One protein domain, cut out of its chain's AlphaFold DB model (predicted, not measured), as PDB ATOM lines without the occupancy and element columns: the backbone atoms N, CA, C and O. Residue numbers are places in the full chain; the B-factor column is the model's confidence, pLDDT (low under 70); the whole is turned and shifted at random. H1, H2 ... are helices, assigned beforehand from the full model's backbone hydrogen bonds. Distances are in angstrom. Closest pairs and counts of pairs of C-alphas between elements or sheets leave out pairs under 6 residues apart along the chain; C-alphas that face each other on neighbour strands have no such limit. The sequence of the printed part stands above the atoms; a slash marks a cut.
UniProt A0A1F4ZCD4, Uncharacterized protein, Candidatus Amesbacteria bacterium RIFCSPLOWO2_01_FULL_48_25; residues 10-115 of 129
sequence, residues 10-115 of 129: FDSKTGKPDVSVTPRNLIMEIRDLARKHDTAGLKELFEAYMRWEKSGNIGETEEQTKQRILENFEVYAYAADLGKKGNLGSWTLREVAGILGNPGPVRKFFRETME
ATOM      1  N   PHE A  10     -12.248 -22.684  30.409       48.53
ATOM      2  CA  PHE A  10     -12.698 -22.321  31.747       48.53
ATOM      3  C   PHE A  10     -14.203 -22.568  31.873       48.53
ATOM      4  O   PHE A  10     -15.031 -21.813  31.362       48.53
ATOM      5  N   ASP A  11     -14.580 -23.610  32.613       44.09
ATOM      6  CA  ASP A  11     -15.974 -23.842  32.975       44.09
ATOM      7  C   ASP A  11     -16.482 -22.713  33.894       44.09
ATOM      8  O   ASP A  11     -16.204 -22.648  35.098       44.09
ATOM      9  N   SER A  12     -17.266 -21.816  33.294       43.88
ATOM     10  CA  SER A  12     -17.936 -20.689  33.952       43.88
ATOM     11  C   SER A  12     -18.911 -21.091  35.070       43.88
ATOM     12  O   SER A  12     -19.293 -20.233  35.865       43.88
ATOM     13  N   LYS A  13     -19.308 -22.369  35.174       37.62
ATOM     14  CA  LYS A  13     -20.231 -22.877  36.203       37.62
ATOM     15  C   LYS A  13     -19.535 -23.492  37.411       37.62
ATOM     16  O   LYS A  13     -20.118 -23.484  38.493       37.62
ATOM     17  N   THR A  14     -18.332 -24.042  37.254       45.47
ATOM     18  CA  THR A  14     -17.642 -24.769  38.337       45.47
ATOM     19  C   THR A  14     -16.454 -24.012  38.921       45.47
ATOM     20  O   THR A  14     -15.995 -24.356  40.012       45.47
ATOM     21  N   GLY A  15     -15.962 -22.972  38.234       45.69
ATOM     22  CA  GLY A  15     -14.823 -22.169  38.695       45.69
ATOM     23  C   GLY A  15     -13.517 -22.964  38.804       45.69
ATOM     24  O   GLY A  15     -12.554 -22.483  39.400       45.69
ATOM     25  N   LYS A  16     -13.479 -24.182  38.252       37.47
ATOM     26  CA  LYS A  16     -12.314 -25.066  38.227       37.47
ATOM     27  C   LYS A  16     -11.983 -25.398  36.771       37.47
ATOM     28  O   LYS A  16     -12.900 -25.693  36.009       37.47
ATOM     29  N   PRO A  17     -10.704 -25.348  36.370       45.78
ATOM     30  CA  PRO A  17     -10.317 -25.684  35.012       45.78
ATOM     31  C   PRO A  17     -10.463 -27.185  34.759       45.78
ATOM     32  O   PRO A  17     -10.135 -28.012  35.616       45.78
ATOM     33  N   ASP A  18     -10.881 -27.518  33.544       43.94
ATOM     34  CA  ASP A  18     -10.820 -28.859  32.973       43.94
ATOM     35  C   ASP A  18      -9.353 -29.232  32.683       43.94
ATOM     36  O   ASP A  18      -8.910 -29.188  31.550       43.94
ATOM     37  N   VAL A  19      -8.546 -29.495  33.721       40.91
ATOM     38  CA  VAL A  19      -7.232 -30.196  33.696       40.91
ATOM     39  C   VAL A  19      -6.127 -29.650  32.742       40.91
ATOM     40  O   VAL A  19      -4.986 -30.105  32.810       40.91
ATOM     41  N   SER A  20      -6.353 -28.626  31.915       51.84
ATOM     42  CA  SER A  20      -5.462 -28.265  30.799       51.84
ATOM     43  C   SER A  20      -4.666 -26.964  30.983       51.84
ATOM     44  O   SER A  20      -3.873 -26.615  30.104       51.84
ATOM     45  N   VAL A  21      -4.793 -26.235  32.103       61.19
ATOM     46  CA  VAL A  21      -3.981 -25.024  32.351       61.19
ATOM     47  C   VAL A  21      -2.555 -25.434  32.719       61.19
ATOM     48  O   VAL A  21      -2.199 -25.619  33.880       61.19
ATOM     49  N   THR A  22      -1.723 -25.610  31.697       69.81
ATOM     50  CA  THR A  22      -0.293 -25.891  31.842       69.81
ATOM     51  C   THR A  22       0.527 -24.644  31.505       69.81
ATOM     52  O   THR A  22       0.120 -23.866  30.635       69.81
ATOM     53  N   PRO A  23       1.729 -24.465  32.090       71.44
ATOM     54  CA  PRO A  23       2.625 -23.361  31.730       71.44
ATOM     55  C   PRO A  23       2.882 -23.270  30.220       71.44
ATOM     56  O   PRO A  23       2.978 -22.188  29.653       71.44
ATOM     57  N   ARG A  24       2.926 -24.421  29.536       73.00
ATOM     58  CA  ARG A  24       3.063 -24.498  28.080       73.00
ATOM     59  C   ARG A  24       1.901 -23.828  27.342       73.00
ATOM     60  O   ARG A  24       2.156 -23.113  26.374       73.00
ATOM     61  N   ASN A  25       0.664 -24.069  27.770       78.69
ATOM     62  CA  ASN A  25      -0.520 -23.491  27.139       78.69
ATOM     63  C   ASN A  25      -0.559 -21.975  27.365       78.69
ATOM     64  O   ASN A  25      -0.748 -21.231  26.408       78.69
ATOM     65  N   LEU A  26      -0.230 -21.511  28.575       78.94
ATOM     66  CA  LEU A  26      -0.126 -20.078  28.881       78.94
ATOM     67  C   LEU A  26       0.910 -19.362  28.001       78.94
ATOM     68  O   LEU A  26       0.608 -18.318  27.433       78.94
ATOM     69  N   ILE A  27       2.104 -19.938  27.815       81.38
ATOM     70  CA  ILE A  27       3.125 -19.384  26.905       81.38
ATOM     71  C   ILE A  27       2.581 -19.252  25.475       81.38
ATOM     72  O   ILE A  27       2.826 -18.249  24.804       81.38
ATOM     73  N   MET A  28       1.894 -20.288  24.982       83.69
ATOM     74  CA  MET A  28       1.360 -20.303  23.620       83.69
ATOM     75  C   MET A  28       0.262 -19.254  23.433       83.69
ATOM     76  O   MET A  28       0.316 -18.518  22.450       83.69
ATOM     77  N   GLU A  29      -0.661 -19.147  24.386       85.81
ATOM     78  CA  GLU A  29      -1.766 -18.186  24.347       85.81
ATOM     79  C   GLU A  29      -1.260 -16.746  24.446       85.81
ATOM     80  O   GLU A  29      -1.591 -15.921  23.602       85.81
ATOM     81  N   ILE A  30      -0.372 -16.439  25.401       86.06
ATOM     82  CA  ILE A  30       0.215 -15.095  25.544       86.06
ATOM     83  C   ILE A  30       0.944 -14.688  24.258       86.06
ATOM     84  O   ILE A  30       0.834 -13.547  23.806       86.06
ATOM     85  N   ARG A  31       1.673 -15.621  23.633       86.56
ATOM     86  CA  ARG A  31       2.344 -15.370  22.353       86.56
ATOM     87  C   ARG A  31       1.347 -15.065  21.239       86.56
ATOM     88  O   ARG A  31       1.612 -14.186  20.423       86.56
ATOM     89  N   ASP A  32       0.258 -15.818  21.158       88.56
ATOM     90  CA  ASP A  32      -0.762 -15.633  20.130       88.56
ATOM     91  C   ASP A  32      -1.521 -14.309  20.312       88.56
ATOM     92  O   ASP A  32      -1.610 -13.516  19.372       88.56
ATOM     93  N   LEU A  33      -1.931 -13.997  21.542       89.12
ATOM     94  CA  LEU A  33      -2.553 -12.723  21.909       89.12
ATOM     95  C   LEU A  33      -1.639 -11.533  21.595       89.12
ATOM     96  O   LEU A  33      -2.089 -10.557  20.997       89.12
ATOM     97  N   ALA A  34      -0.340 -11.636  21.897       90.06
ATOM     98  CA  ALA A  34       0.633 -10.602  21.549       90.06
ATOM     99  C   ALA A  34       0.784 -10.421  20.031       90.06
ATOM    100  O   ALA A  34       0.870  -9.292  19.555       90.06
ATOM    101  N   ARG A  35       0.771 -11.507  19.246       90.62
ATOM    102  CA  ARG A  35       0.789 -11.423  17.771       90.62
ATOM    103  C   ARG A  35      -0.473 -10.778  17.207       90.62
ATOM    104  O   ARG A  35      -0.392 -10.096  16.189       90.62
ATOM    105  N   LYS A  36      -1.619 -11.020  17.843       91.19
ATOM    106  CA  LYS A  36      -2.921 -10.446  17.481       91.19
ATOM    107  C   LYS A  36      -3.114  -9.028  18.044       91.19
ATOM    108  O   LYS A  36      -4.102  -8.391  17.700       91.19
ATOM    109  N   HIS A  37      -2.181  -8.532  18.867       89.81
ATOM    110  CA  HIS A  37      -2.321  -7.298  19.650       89.81
ATOM    111  C   HIS A  37      -3.638  -7.246  20.460       89.81
ATOM    112  O   HIS A  37      -4.218  -6.179  20.658       89.81
ATOM    113  N   ASP A  38      -4.113  -8.403  20.931       90.25
ATOM    114  CA  ASP A  38      -5.398  -8.556  21.625       90.25
ATOM    115  C   ASP A  38      -5.244  -8.265  23.127       90.25
ATOM    116  O   ASP A  38      -5.010  -9.155  23.951       90.25
ATOM    117  N   THR A  39      -5.308  -6.981  23.480       90.56
ATOM    118  CA  THR A  39      -5.151  -6.511  24.866       90.56
ATOM    119  C   THR A  39      -6.297  -6.968  25.770       90.56
ATOM    120  O   THR A  39      -6.068  -7.239  26.949       90.56
ATOM    121  N   ALA A  40      -7.515  -7.084  25.229       86.81
ATOM    122  CA  ALA A  40      -8.681  -7.566  25.961       86.81
ATOM    123  C   ALA A  40      -8.520  -9.047  26.324       86.81
ATOM    124  O   ALA A  40      -8.619  -9.399  27.499       86.81
ATOM    125  N   GLY A  41      -8.149  -9.889  25.355       85.00
ATOM    126  CA  GLY A  41      -7.911 -11.313  25.592       85.00
ATOM    127  C   GLY A  41      -6.781 -11.575  26.592       85.00
ATOM    128  O   GLY A  41      -6.878 -12.489  27.410       85.00
ATOM    129  N   LEU A  42      -5.731 -10.742  26.603       86.50
ATOM    130  CA  LEU A  42      -4.663 -10.856  27.604       86.50
ATOM    131  C   LEU A  42      -5.154 -10.528  29.024       86.50
ATOM    132  O   LEU A  42      -4.781 -11.227  29.968       86.50
ATOM    133  N   LYS A  43      -6.006  -9.506  29.180       87.38
ATOM    134  CA  LYS A  43      -6.621  -9.169  30.474       87.38
ATOM    135  C   LYS A  43      -7.570 -10.270  30.948       87.38
ATOM    136  O   LYS A  43      -7.502 -10.665  32.108       87.38
ATOM    137  N   GLU A  44      -8.382 -10.826  30.052       85.25
ATOM    138  CA  GLU A  44      -9.278 -11.950  30.360       85.25
ATOM    139  C   GLU A  44      -8.504 -13.191  30.824       85.25
ATOM    140  O   GLU A  44      -8.856 -13.799  31.839       85.25
ATOM    141  N   LEU A  45      -7.412 -13.537  30.131       85.62
ATOM    142  CA  LEU A  45      -6.530 -14.642  30.514       85.62
ATOM    143  C   LEU A  45      -5.918 -14.417  31.905       85.62
ATOM    144  O   LEU A  45      -5.875 -15.341  32.722       85.62
ATOM    145  N   PHE A  46      -5.463 -13.194  32.183       86.69
ATOM    146  CA  PHE A  46      -4.905 -12.819  33.481       86.69
ATOM    147  C   PHE A  46      -5.936 -12.956  34.608       86.69
ATOM    148  O   PHE A  46      -5.664 -13.586  35.630       86.69
ATOM    149  N   GLU A  47      -7.140 -12.412  34.426       83.44
ATOM    150  CA  GLU A  47      -8.209 -12.499  35.422       83.44
ATOM    151  C   GLU A  47      -8.666 -13.940  35.666       83.44
ATOM    152  O   GLU A  47      -8.934 -14.325  36.809       83.44
ATOM    153  N   ALA A  48      -8.746 -14.753  34.611       80.00
ATOM    154  CA  ALA A  48      -9.084 -16.165  34.729       80.00
ATOM    155  C   ALA A  48      -8.040 -16.918  35.567       80.00
ATOM    156  O   ALA A  48      -8.401 -17.655  36.490       80.00
ATOM    157  N   TYR A  49      -6.752 -16.662  35.320       79.31
ATOM    158  CA  TYR A  49      -5.663 -17.221  36.119       79.31
ATOM    159  C   TYR A  49      -5.690 -16.719  37.573       79.31
ATOM    160  O   TYR A  49      -5.469 -17.493  38.504       79.31
ATOM    161  N   MET A  50      -6.047 -15.451  37.798       81.25
ATOM    162  CA  MET A  50      -6.191 -14.878  39.140       81.25
ATOM    163  C   MET A  50      -7.301 -15.526  39.957       81.25
ATOM    164  O   MET A  50      -7.089 -15.862  41.125       81.25
ATOM    165  N   ARG A  51      -8.469 -15.761  39.351       78.19
ATOM    166  CA  ARG A  51      -9.560 -16.496  40.007       78.19
ATOM    167  C   ARG A  51      -9.129 -17.911  40.395       78.19
ATOM    168  O   ARG A  51      -9.467 -18.372  41.483       78.19
ATOM    169  N   TRP A  52      -8.349 -18.569  39.540       75.19
ATOM    170  CA  TRP A  52      -7.825 -19.907  39.801       75.19
ATOM    171  C   TRP A  52      -6.833 -19.935  40.975       75.19
ATOM    172  O   TRP A  52      -7.051 -20.675  41.935       75.19
ATOM    173  N   GLU A  53      -5.801 -19.091  40.966       73.69
ATOM    174  CA  GLU A  53      -4.797 -19.018  42.044       73.69
ATOM    175  C   GLU A  53      -5.417 -18.684  43.408       73.69
ATOM    176  O   GLU A  53      -5.030 -19.262  44.430       73.69
ATOM    177  N   LYS A  54      -6.418 -17.792  43.425       71.81
ATOM    178  CA  LYS A  54      -7.155 -17.407  44.639       71.81
ATOM    179  C   LYS A  54      -7.954 -18.577  45.223       71.81
ATOM    180  O   LYS A  54      -8.111 -18.663  46.436       71.81
ATOM    181  N   SER A  55      -8.420 -19.506  44.383       66.69
ATOM    182  CA  SER A  55      -9.126 -20.712  44.842       66.69
ATOM    183  C   SER A  55      -8.209 -21.729  45.540       66.69
ATOM    184  O   SER A  55      -8.695 -22.549  46.317       66.69
ATOM    185  N   GLY A  56      -6.894 -21.667  45.285       64.50
ATOM    186  CA  GLY A  56      -5.888 -22.565  45.860       64.50
ATOM    187  C   GLY A  56      -5.094 -21.988  47.038       64.50
ATOM    188  O   GLY A  56      -4.531 -22.761  47.808       64.50
ATOM    189  N   ASN A  57      -5.059 -20.661  47.209       62.28
ATOM    190  CA  ASN A  57      -4.259 -19.988  48.239       62.28
ATOM    191  C   ASN A  57      -5.137 -19.267  49.266       62.28
ATOM    192  O   ASN A  57      -5.445 -18.082  49.146       62.28
ATOM    193  N   ILE A  58      -5.526 -19.997  50.311       58.47
ATOM    194  CA  ILE A  58      -6.260 -19.437  51.447       58.47
ATOM    195  C   ILE A  58      -5.258 -18.694  52.342       58.47
ATOM    196  O   ILE A  58      -4.445 -19.330  53.008       58.47
ATOM    197  N   GLY A  59      -5.318 -17.358  52.368       65.19
ATOM    198  CA  GLY A  59      -4.557 -16.534  53.321       65.19
ATOM    199  C   GLY A  59      -3.738 -15.382  52.729       65.19
ATOM    200  O   GLY A  59      -3.243 -14.561  53.495       65.19
ATOM    201  N   GLU A  60      -3.613 -15.279  51.404       75.12
ATOM    202  CA  GLU A  60      -2.993 -14.117  50.750       75.12
ATOM    203  C   GLU A  60      -4.012 -13.005  50.476       75.12
ATOM    204  O   GLU A  60      -5.199 -13.261  50.247       75.12
ATOM    205  N   THR A  61      -3.551 -11.753  50.481       81.75
ATOM    206  CA  THR A  61      -4.379 -10.627  50.035       81.75
ATOM    207  C   THR A  61      -4.495 -10.614  48.514       81.75
ATOM    208  O   THR A  61      -3.616 -11.091  47.798       81.75
ATOM    209  N   GLU A  62      -5.568 -10.011  48.000       81.12
ATOM    210  CA  GLU A  62      -5.783  -9.879  46.555       81.12
ATOM    211  C   GLU A  62      -4.614  -9.184  45.846       81.12
ATOM    212  O   GLU A  62      -4.208  -9.607  44.769       81.12
ATOM    213  N   GLU A  63      -4.015  -8.183  46.493       83.69
ATOM    214  CA  GLU A  63      -2.865  -7.455  45.961       83.69
ATOM    215  C   GLU A  63      -1.606  -8.333  45.893       83.69
ATOM    216  O   GLU A  63      -0.883  -8.309  44.898       83.69
ATOM    217  N   GLN A  64      -1.361  -9.167  46.912       80.56
ATOM    218  CA  GLN A  64      -0.239 -10.113  46.919       80.56
ATOM    219  C   GLN A  64      -0.401 -11.181  45.837       80.56
ATOM    220  O   GLN A  64       0.538 -11.452  45.086       80.56
ATOM    221  N   THR A  65      -1.603 -11.747  45.717       82.12
ATOM    222  CA  THR A  65      -1.920 -12.721  44.672       82.12
ATOM    223  C   THR A  65      -1.762 -12.094  43.288       82.12
ATOM    224  O   THR A  65      -1.100 -12.671  42.426       82.12
ATOM    225  N   LYS A  66      -2.284 -10.880  43.078       84.50
ATOM    226  CA  LYS A  66      -2.147 -10.139  41.818       84.50
ATOM    227  C   LYS A  66      -0.683  -9.886  41.464       84.50
ATOM    228  O   LYS A  66      -0.285 -10.172  40.334       84.50
ATOM    229  N   GLN A  67       0.122  -9.410  42.414       82.81
ATOM    230  CA  GLN A  67       1.548  -9.163  42.200       82.81
ATOM    231  C   GLN A  67       2.289 -10.446  41.810       82.81
ATOM    232  O   GLN A  67       3.004 -10.451  40.810       82.81
ATOM    233  N   ARG A  68       2.064 -11.555  42.528       81.94
ATOM    234  CA  ARG A  68       2.663 -12.861  42.207       81.94
ATOM    235  C   ARG A  68       2.271 -13.356  40.812       81.94
ATOM    236  O   ARG A  68       3.080 -13.957  40.111       81.94
ATOM    237  N   ILE A  69       1.030 -13.121  40.390       82.88
ATOM    238  CA  ILE A  69       0.566 -13.544  39.064       82.88
ATOM    239  C   ILE A  69       1.181 -12.693  37.960       82.88
ATOM    240  O   ILE A  69       1.611 -13.255  36.955       82.88
ATOM    241  N   LEU A  70       1.248 -11.367  38.131       86.06
ATOM    242  CA  LEU A  70       1.942 -10.478  37.185       86.06
ATOM    243  C   LEU A  70       3.379 -10.945  36.975       86.06
ATOM    244  O   LEU A  70       3.879 -11.028  35.854       86.06
ATOM    245  N   GLU A  71       3.995 -11.330  38.078       81.94
ATOM    246  CA  GLU A  71       5.309 -11.919  38.130       81.94
ATOM    247  C   GLU A  71       5.406 -13.243  37.335       81.94
ATOM    248  O   GLU A  71       6.228 -13.376  36.423       81.94
ATOM    249  N   ASN A  72       4.513 -14.202  37.572       80.19
ATOM    250  CA  ASN A  72       4.480 -15.454  36.806       80.19
ATOM    251  C   ASN A  72       4.218 -15.228  35.304       80.19
ATOM    252  O   ASN A  72       4.842 -15.867  34.453       80.19
ATOM    253  N   PHE A  73       3.332 -14.295  34.954       84.12
ATOM    254  CA  PHE A  73       3.028 -13.965  33.561       84.12
ATOM    255  C   PHE A  73       4.215 -13.324  32.840       84.12
ATOM    256  O   PHE A  73       4.431 -13.616  31.664       84.12
ATOM    257  N   GLU A  74       5.035 -12.531  33.528       84.62
ATOM    258  CA  GLU A  74       6.287 -12.004  32.977       84.62
ATOM    259  C   GLU A  74       7.267 -13.138  32.613       84.62
ATOM    260  O   GLU A  74       7.936 -13.077  31.575       84.62
ATOM    261  N   VAL A  75       7.316 -14.210  33.416       81.81
ATOM    262  CA  VAL A  75       8.097 -15.428  33.118       81.81
ATOM    263  C   VAL A  75       7.561 -16.137  31.873       81.81
ATOM    264  O   VAL A  75       8.340 -16.528  30.996       81.81
ATOM    265  N   TYR A  76       6.238 -16.259  31.743       84.38
ATOM    266  CA  TYR A  76       5.604 -16.863  30.566       84.38
ATOM    267  C   TYR A  76       5.801 -16.028  29.298       84.38
ATOM    268  O   TYR A  76       6.158 -16.577  28.253       84.38
ATOM    269  N   ALA A  77       5.647 -14.707  29.390       86.62
ATOM    270  CA  ALA A  77       5.885 -13.779  28.290       86.62
ATOM    271  C   ALA A  77       7.348 -13.829  27.821       86.62
ATOM    272  O   ALA A  77       7.624 -13.821  26.622       86.62
ATOM    273  N   TYR A  78       8.298 -13.968  28.746       84.75
ATOM    274  CA  TYR A  78       9.702 -14.164  28.394       84.75
ATOM    275  C   TYR A  78       9.968 -15.491  27.683       84.75
ATOM    276  O   TYR A  78      10.672 -15.532  26.674       84.75
ATOM    277  N   ALA A  79       9.396 -16.589  28.175       81.88
ATOM    278  CA  ALA A  79       9.511 -17.878  27.502       81.88
ATOM    279  C   ALA A  79       8.902 -17.839  26.086       81.88
ATOM    280  O   ALA A  79       9.465 -18.435  25.160       81.88
ATOM    281  N   ALA A  80       7.809 -17.088  25.904       84.56
ATOM    282  CA  ALA A  80       7.191 -16.827  24.607       84.56
ATOM    283  C   ALA A  80       8.111 -16.036  23.664       84.56
ATOM    284  O   ALA A  80       8.255 -16.437  22.505       84.56
ATOM    285  N   ASP A  81       8.771 -14.981  24.157       85.38
ATOM    286  CA  ASP A  81       9.766 -14.201  23.404       85.38
ATOM    287  C   ASP A  81      10.930 -15.072  22.912       85.38
ATOM    288  O   ASP A  81      11.352 -14.967  21.762       85.38
ATOM    289  N   LEU A  82      11.421 -15.981  23.758       79.38
ATOM    290  CA  LEU A  82      12.494 -16.912  23.397       79.38
ATOM    291  C   LEU A  82      12.038 -18.060  22.484       79.38
ATOM    292  O   LEU A  82      12.861 -18.871  22.052       79.38
ATOM    293  N   GLY A  83      10.731 -18.207  22.254       71.75
ATOM    294  CA  GLY A  83      10.165 -19.358  21.558       71.75
ATOM    295  C   GLY A  83      10.399 -20.695  22.272       71.75
ATOM    296  O   GLY A  83      10.268 -21.745  21.633       71.75
ATOM    297  N   LYS A  84      10.735 -20.694  23.573       67.44
ATOM    298  CA  LYS A  84      10.942 -21.934  24.330       67.44
ATOM    299  C   LYS A  84       9.600 -22.613  24.591       67.44
ATOM    300  O   LYS A  84       8.648 -22.002  25.066       67.44
ATOM    301  N   LYS A  85       9.542 -23.911  24.299       54.06
ATOM    302  CA  LYS A  85       8.422 -24.800  24.627       54.06
ATOM    303  C   LYS A  85       8.957 -25.818  25.637       54.06
ATOM    304  O   LYS A  85       9.682 -26.717  25.227       54.06
ATOM    305  N   GLY A  86       8.708 -25.672  26.940       53.72
ATOM    306  CA  GLY A  86       9.329 -26.591  27.906       53.72
ATOM    307  C   GLY A  86       9.087 -26.303  29.385       53.72
ATOM    308  O   GLY A  86       8.352 -25.385  29.732       53.72
ATOM    309  N   ASN A  87       9.695 -27.144  30.232       54.22
ATOM    310  CA  ASN A  87       9.492 -27.210  31.679       54.22
ATOM    311  C   ASN A  87       9.984 -25.929  32.378       54.22
ATOM    312  O   ASN A  87      11.177 -25.755  32.607       54.22
ATOM    313  N   LEU A  88       9.045 -25.035  32.690       60.16
ATOM    314  CA  LEU A  88       9.289 -23.769  33.386       60.16
ATOM    315  C   LEU A  88       9.392 -23.922  34.909       60.16
ATOM    316  O   LEU A  88       9.583 -22.928  35.598       60.16
ATOM    317  N   GLY A  89       9.265 -25.143  35.442       52.06
ATOM    318  CA  GLY A  89       9.209 -25.398  36.886       52.06
ATOM    319  C   GLY A  89      10.449 -24.964  37.672       52.06
ATOM    320  O   GLY A  89      10.396 -24.924  38.895       52.06
ATOM    321  N   SER A  90      11.550 -24.623  36.994       54.62
ATOM    322  CA  SER A  90      12.760 -24.082  37.617       54.62
ATOM    323  C   SER A  90      13.005 -22.603  37.322       54.62
ATOM    324  O   SER A  90      14.018 -22.091  37.774       54.62
ATOM    325  N   TRP A  91      12.153 -21.935  36.532       61.50
ATOM    326  CA  TRP A  91      12.379 -20.551  36.113       61.50
ATOM    327  C   TRP A  91      11.746 -19.600  37.115       61.50
ATOM    328  O   TRP A  91      10.528 -19.504  37.242       61.50
ATOM    329  N   THR A  92      12.596 -18.876  37.816       59.69
ATOM    330  CA  THR A  92      12.213 -17.837  38.761       59.69
ATOM    331  C   THR A  92      12.162 -16.482  38.070       59.69
ATOM    332  O   THR A  92      12.885 -16.226  37.101       59.69
ATOM    333  N   LEU A  93      11.380 -15.550  38.623       55.25
ATOM    334  CA  LEU A  93      11.413 -14.159  38.169       55.25
ATOM    335  C   LEU A  93      12.825 -13.586  38.154       55.25
ATOM    336  O   LEU A  93      13.158 -12.769  37.309       55.25
ATOM    337  N   ARG A  94      13.662 -14.038  39.091       52.66
ATOM    338  CA  ARG A  94      15.060 -13.645  39.242       52.66
ATOM    339  C   ARG A  94      15.897 -13.967  38.002       52.66
ATOM    340  O   ARG A  94      16.748 -13.165  37.628       52.66
ATOM    341  N   GLU A  95      15.635 -15.093  37.344       55.59
ATOM    342  CA  GLU A  95      16.337 -15.521  36.124       55.59
ATOM    343  C   GLU A  95      15.822 -14.798  34.870       55.59
ATOM    344  O   GLU A  95      16.559 -14.618  33.903       55.59
ATOM    345  N   VAL A  96      14.571 -14.330  34.902       58.69
ATOM    346  CA  VAL A  96      13.881 -13.709  33.759       58.69
ATOM    347  C   VAL A  96      13.939 -12.174  33.772       58.69
ATOM    348  O   VAL A  96      14.059 -11.517  32.730       58.69
ATOM    349  N   ALA A  97      13.874 -11.580  34.960       53.81
ATOM    350  CA  ALA A  97      14.036 -10.152  35.199       53.81
ATOM    351  C   ALA A  97      15.504  -9.716  35.047       53.81
ATOM    352  O   ALA A  97      15.760  -8.547  34.766       53.81
ATOM    353  N   GLY A  98      16.452 -10.657  35.182       47.97
ATOM    354  CA  GLY A  98      17.898 -10.426  35.118       47.97
ATOM    355  C   GLY A  98      18.512 -10.360  33.717       47.97
ATOM    356  O   GLY A  98      19.695 -10.044  33.599       47.97
ATOM    357  N   ILE A  99      17.757 -10.612  32.643       49.84
ATOM    358  CA  ILE A  99      18.304 -10.477  31.285       49.84
ATOM    359  C   ILE A  99      18.097  -9.039  30.823       49.84
ATOM    360  O   ILE A  99      17.088  -8.672  30.221       49.84
ATOM    361  N   LEU A 100      19.086  -8.226  31.197       50.12
ATOM    362  CA  LEU A 100      19.374  -6.897  30.678       50.12
ATOM    363  C   LEU A 100      19.390  -6.937  29.145       50.12
ATOM    364  O   LEU A 100      20.332  -7.406  28.516       50.12
ATOM    365  N   GLY A 101      18.312  -6.442  28.557       53.25
ATOM    366  CA  GLY A 101      18.112  -6.305  27.126       53.25
ATOM    367  C   GLY A 101      16.689  -5.823  26.901       53.25
ATOM    368  O   GLY A 101      15.791  -6.196  27.655       53.25
ATOM    369  N   ASN A 102      16.501  -4.943  25.919       65.44
ATOM    370  CA  ASN A 102      15.191  -4.489  25.458       65.44
ATOM    371  C   ASN A 102      14.182  -5.659  25.509       65.44
ATOM    372  O   ASN A 102      14.475  -6.695  24.901       65.44
ATOM    373  N   PRO A 103      13.070  -5.562  26.271       74.69
ATOM    374  CA  PRO A 103      12.124  -6.664  26.374       74.69
ATOM    375  C   PRO A 103      11.674  -7.064  24.968       74.69
ATOM    376  O   PRO A 103      11.432  -6.203  24.118       74.69
ATOM    377  N   GLY A 104      11.597  -8.371  24.719       82.44
ATOM    378  CA  GLY A 104      11.072  -8.872  23.459       82.44
ATOM    379  C   GLY A 104       9.622  -8.415  23.239       82.44
ATOM    380  O   GLY A 104       8.976  -7.880  24.151       82.44
ATOM    381  N   PRO A 105       9.101  -8.567  22.011       90.06
ATOM    382  CA  PRO A 105       7.798  -8.025  21.631       90.06
ATOM    383  C   PRO A 105       6.646  -8.523  22.518       90.06
ATOM    384  O   PRO A 105       5.732  -7.750  22.799       90.06
ATOM    385  N   VAL A 106       6.694  -9.767  23.002       89.25
ATOM    386  CA  VAL A 106       5.645 -10.353  23.846       89.25
ATOM    387  C   VAL A 106       5.683  -9.766  25.255       89.25
ATOM    388  O   VAL A 106       4.645  -9.339  25.759       89.25
ATOM    389  N   ARG A 107       6.860  -9.667  25.887       89.19
ATOM    390  CA  ARG A 107       6.991  -8.997  27.196       89.19
ATOM    391  C   ARG A 107       6.630  -7.525  27.130       89.19
ATOM    392  O   ARG A 107       6.000  -7.020  28.053       89.19
ATOM    393  N   LYS A 108       7.029  -6.832  26.062       89.19
ATOM    394  CA  LYS A 108       6.673  -5.425  25.865       89.19
ATOM    395  C   LYS A 108       5.152  -5.261  25.816       89.19
ATOM    396  O   LYS A 108       4.613  -4.492  26.603       89.19
ATOM    397  N   PHE A 109       4.481  -6.057  24.984       91.50
ATOM    398  CA  PHE A 109       3.020  -6.085  24.903       91.50
ATOM    399  C   PHE A 109       2.361  -6.389  26.257       91.50
ATOM    400  O   PHE A 109       1.422  -5.700  26.653       91.50
ATOM    401  N   PHE A 110       2.871  -7.380  26.994       90.00
ATOM    402  CA  PHE A 110       2.359  -7.731  28.319       90.00
ATOM    403  C   PHE A 110       2.482  -6.574  29.321       90.00
ATOM    404  O   PHE A 110       1.489  -6.189  29.937       90.00
ATOM    405  N   ARG A 111       3.676  -5.985  29.449       88.81
ATOM    406  CA  ARG A 111       3.933  -4.869  30.371       88.81
ATOM    407  C   ARG A 111       3.087  -3.645  30.052       88.81
ATOM    408  O   ARG A 111       2.567  -3.029  30.972       88.81
ATOM    409  N   GLU A 112       2.932  -3.313  28.771       90.38
ATOM    410  CA  GLU A 112       2.082  -2.204  28.328       90.38
ATOM    411  C   GLU A 112       0.607  -2.473  28.641       90.38
ATOM    412  O   GLU A 112      -0.080  -1.606  29.168       90.38
ATOM    413  N   THR A 113       0.125  -3.691  28.381       90.81
ATOM    414  CA  THR A 113      -1.284  -4.055  28.596       90.81
ATOM    415  C   THR A 113      -1.670  -4.083  30.073       90.81
ATOM    416  O   THR A 113      -2.788  -3.698  30.427       90.81
ATOM    417  N   MET A 114      -0.763  -4.562  30.925       87.50
ATOM    418  CA  MET A 114      -0.987  -4.724  32.364       87.50
ATOM    419  C   MET A 114      -0.466  -3.548  33.196       87.50
ATOM    420  O   MET A 114      -0.540  -3.606  34.420       87.50
ATOM    421  N   GLU A 115       0.098  -2.521  32.547       86.50
ATOM    422  CA  GLU A 115       0.806  -1.406  33.196       86.50
ATOM    423  C   GLU A 115       1.865  -1.898  34.206       86.50
ATOM    424  O   GLU A 115       2.135  -1.291  35.243       86.50
TER     425      GLU A 115
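AT A GLANCE: This is residues 10 to 115 of the 129 residues of an uncharacterized protein of Candidatus Amesbacteria bacterium RIFCSPLOWO2_01_FULL_48_25 (UniProt A0A1F4ZCD4). What shape do the helices make? The longest helix, H3, and H2 make a V, with the end of H2 near the start of H3; H1 forms a helical hairpin with H2 and crosses H3 at residues 76 to 81, and the short H5 sits at the open end of the V, where it touches H1, H2 and H3. The short H4 packs on H3 on the side away from H2, and an unnamed tail, residues 10 to 22, comes before H1. How is it made up? The printed part has 106 residues with five named helices, H1 to H5 in chain order, and no named strand; its class is all helix. It is compact, with a radius of gyration of the C-alphas of 13.6 A and spans of 40 by 29 by 27 A.

IN THESE COORDINATES: Where is the longest helix? H3 is residues 62 to 81, 28.2 A from C-alpha 62 at (-5.783, -9.879, 46.555) to C-alpha 81 at (9.766, -14.201, 23.404). Which helices come before it? H1 is residues 23 to 36, 20.0 A long, from C-alpha 23 at (2.625, -23.361, 31.730). H2 is residues 39 to 56, 26.4 A long. Which follow it? H4 is residues 93 to 97, 5.6 A long, and H5 is residues 105 to 113, 12.1 A long, ending with C-alpha 113 at (-1.284, -4.055, 28.596).

HOW THE PARTS SIT: What touches the hub? H3 is the hub and touches four helices. With residues 62 to 69 alone it touches H2 at a steep tilt of 55 degrees, opposite ways, the closest C-alphas being those of Met 50 and Lys 66, 6.8 A apart. With residues 76 to 81 alone it touches H1, about perpendicular at 75 degrees, the closest C-alphas being those of Ile 27 and Tyr 76, 5.1 A apart. What of H5 and H4? H3 touches H5 at a shallow tilt of 24 degrees, opposite ways, the closest C-alphas being those of Ala 77 and Arg 107, 5.0 A apart. H3 touches H4, the closest C-alphas being those of Val 75 and Val 96, 6.1 A apart, while H4 is apart from H1, H2 and H5. How do the others stand? H1 and H2 are a helical hairpin at a shallow tilt of 21 degrees, opposite ways, the closest C-alphas being those of Leu 33 and Leu 42, 6.4 A apart. H5 touches H1, about perpendicular at 82 degrees, with the C-alphas of Ala 34 and Val 106 closest at 5.5 A, and touches H2, about perpendicular at 78 degrees, with those of Thr 39 and Thr 113 closest at 5.9 A. Are the backbones well formed? In H1, H2, H3, H4 and H5 every O i to N i+4 pair is within hydrogen-bond range.

THE WHOLE: How far does it reach? The two C-alphas farthest apart are those of Lys 13 and Leu 100, at 43.1 A. How are the helices linked? The printed part has no cut; the links H1 to H2 and H2 to H3 are tight, H4 to H5 is short, and H3 to H4 is long, with 11 residues. Where is confidence low? The mean pLDDT of the printed part is 73.4, and residues 10 to 22, 55 to 59 and 84 to 102 are under 70.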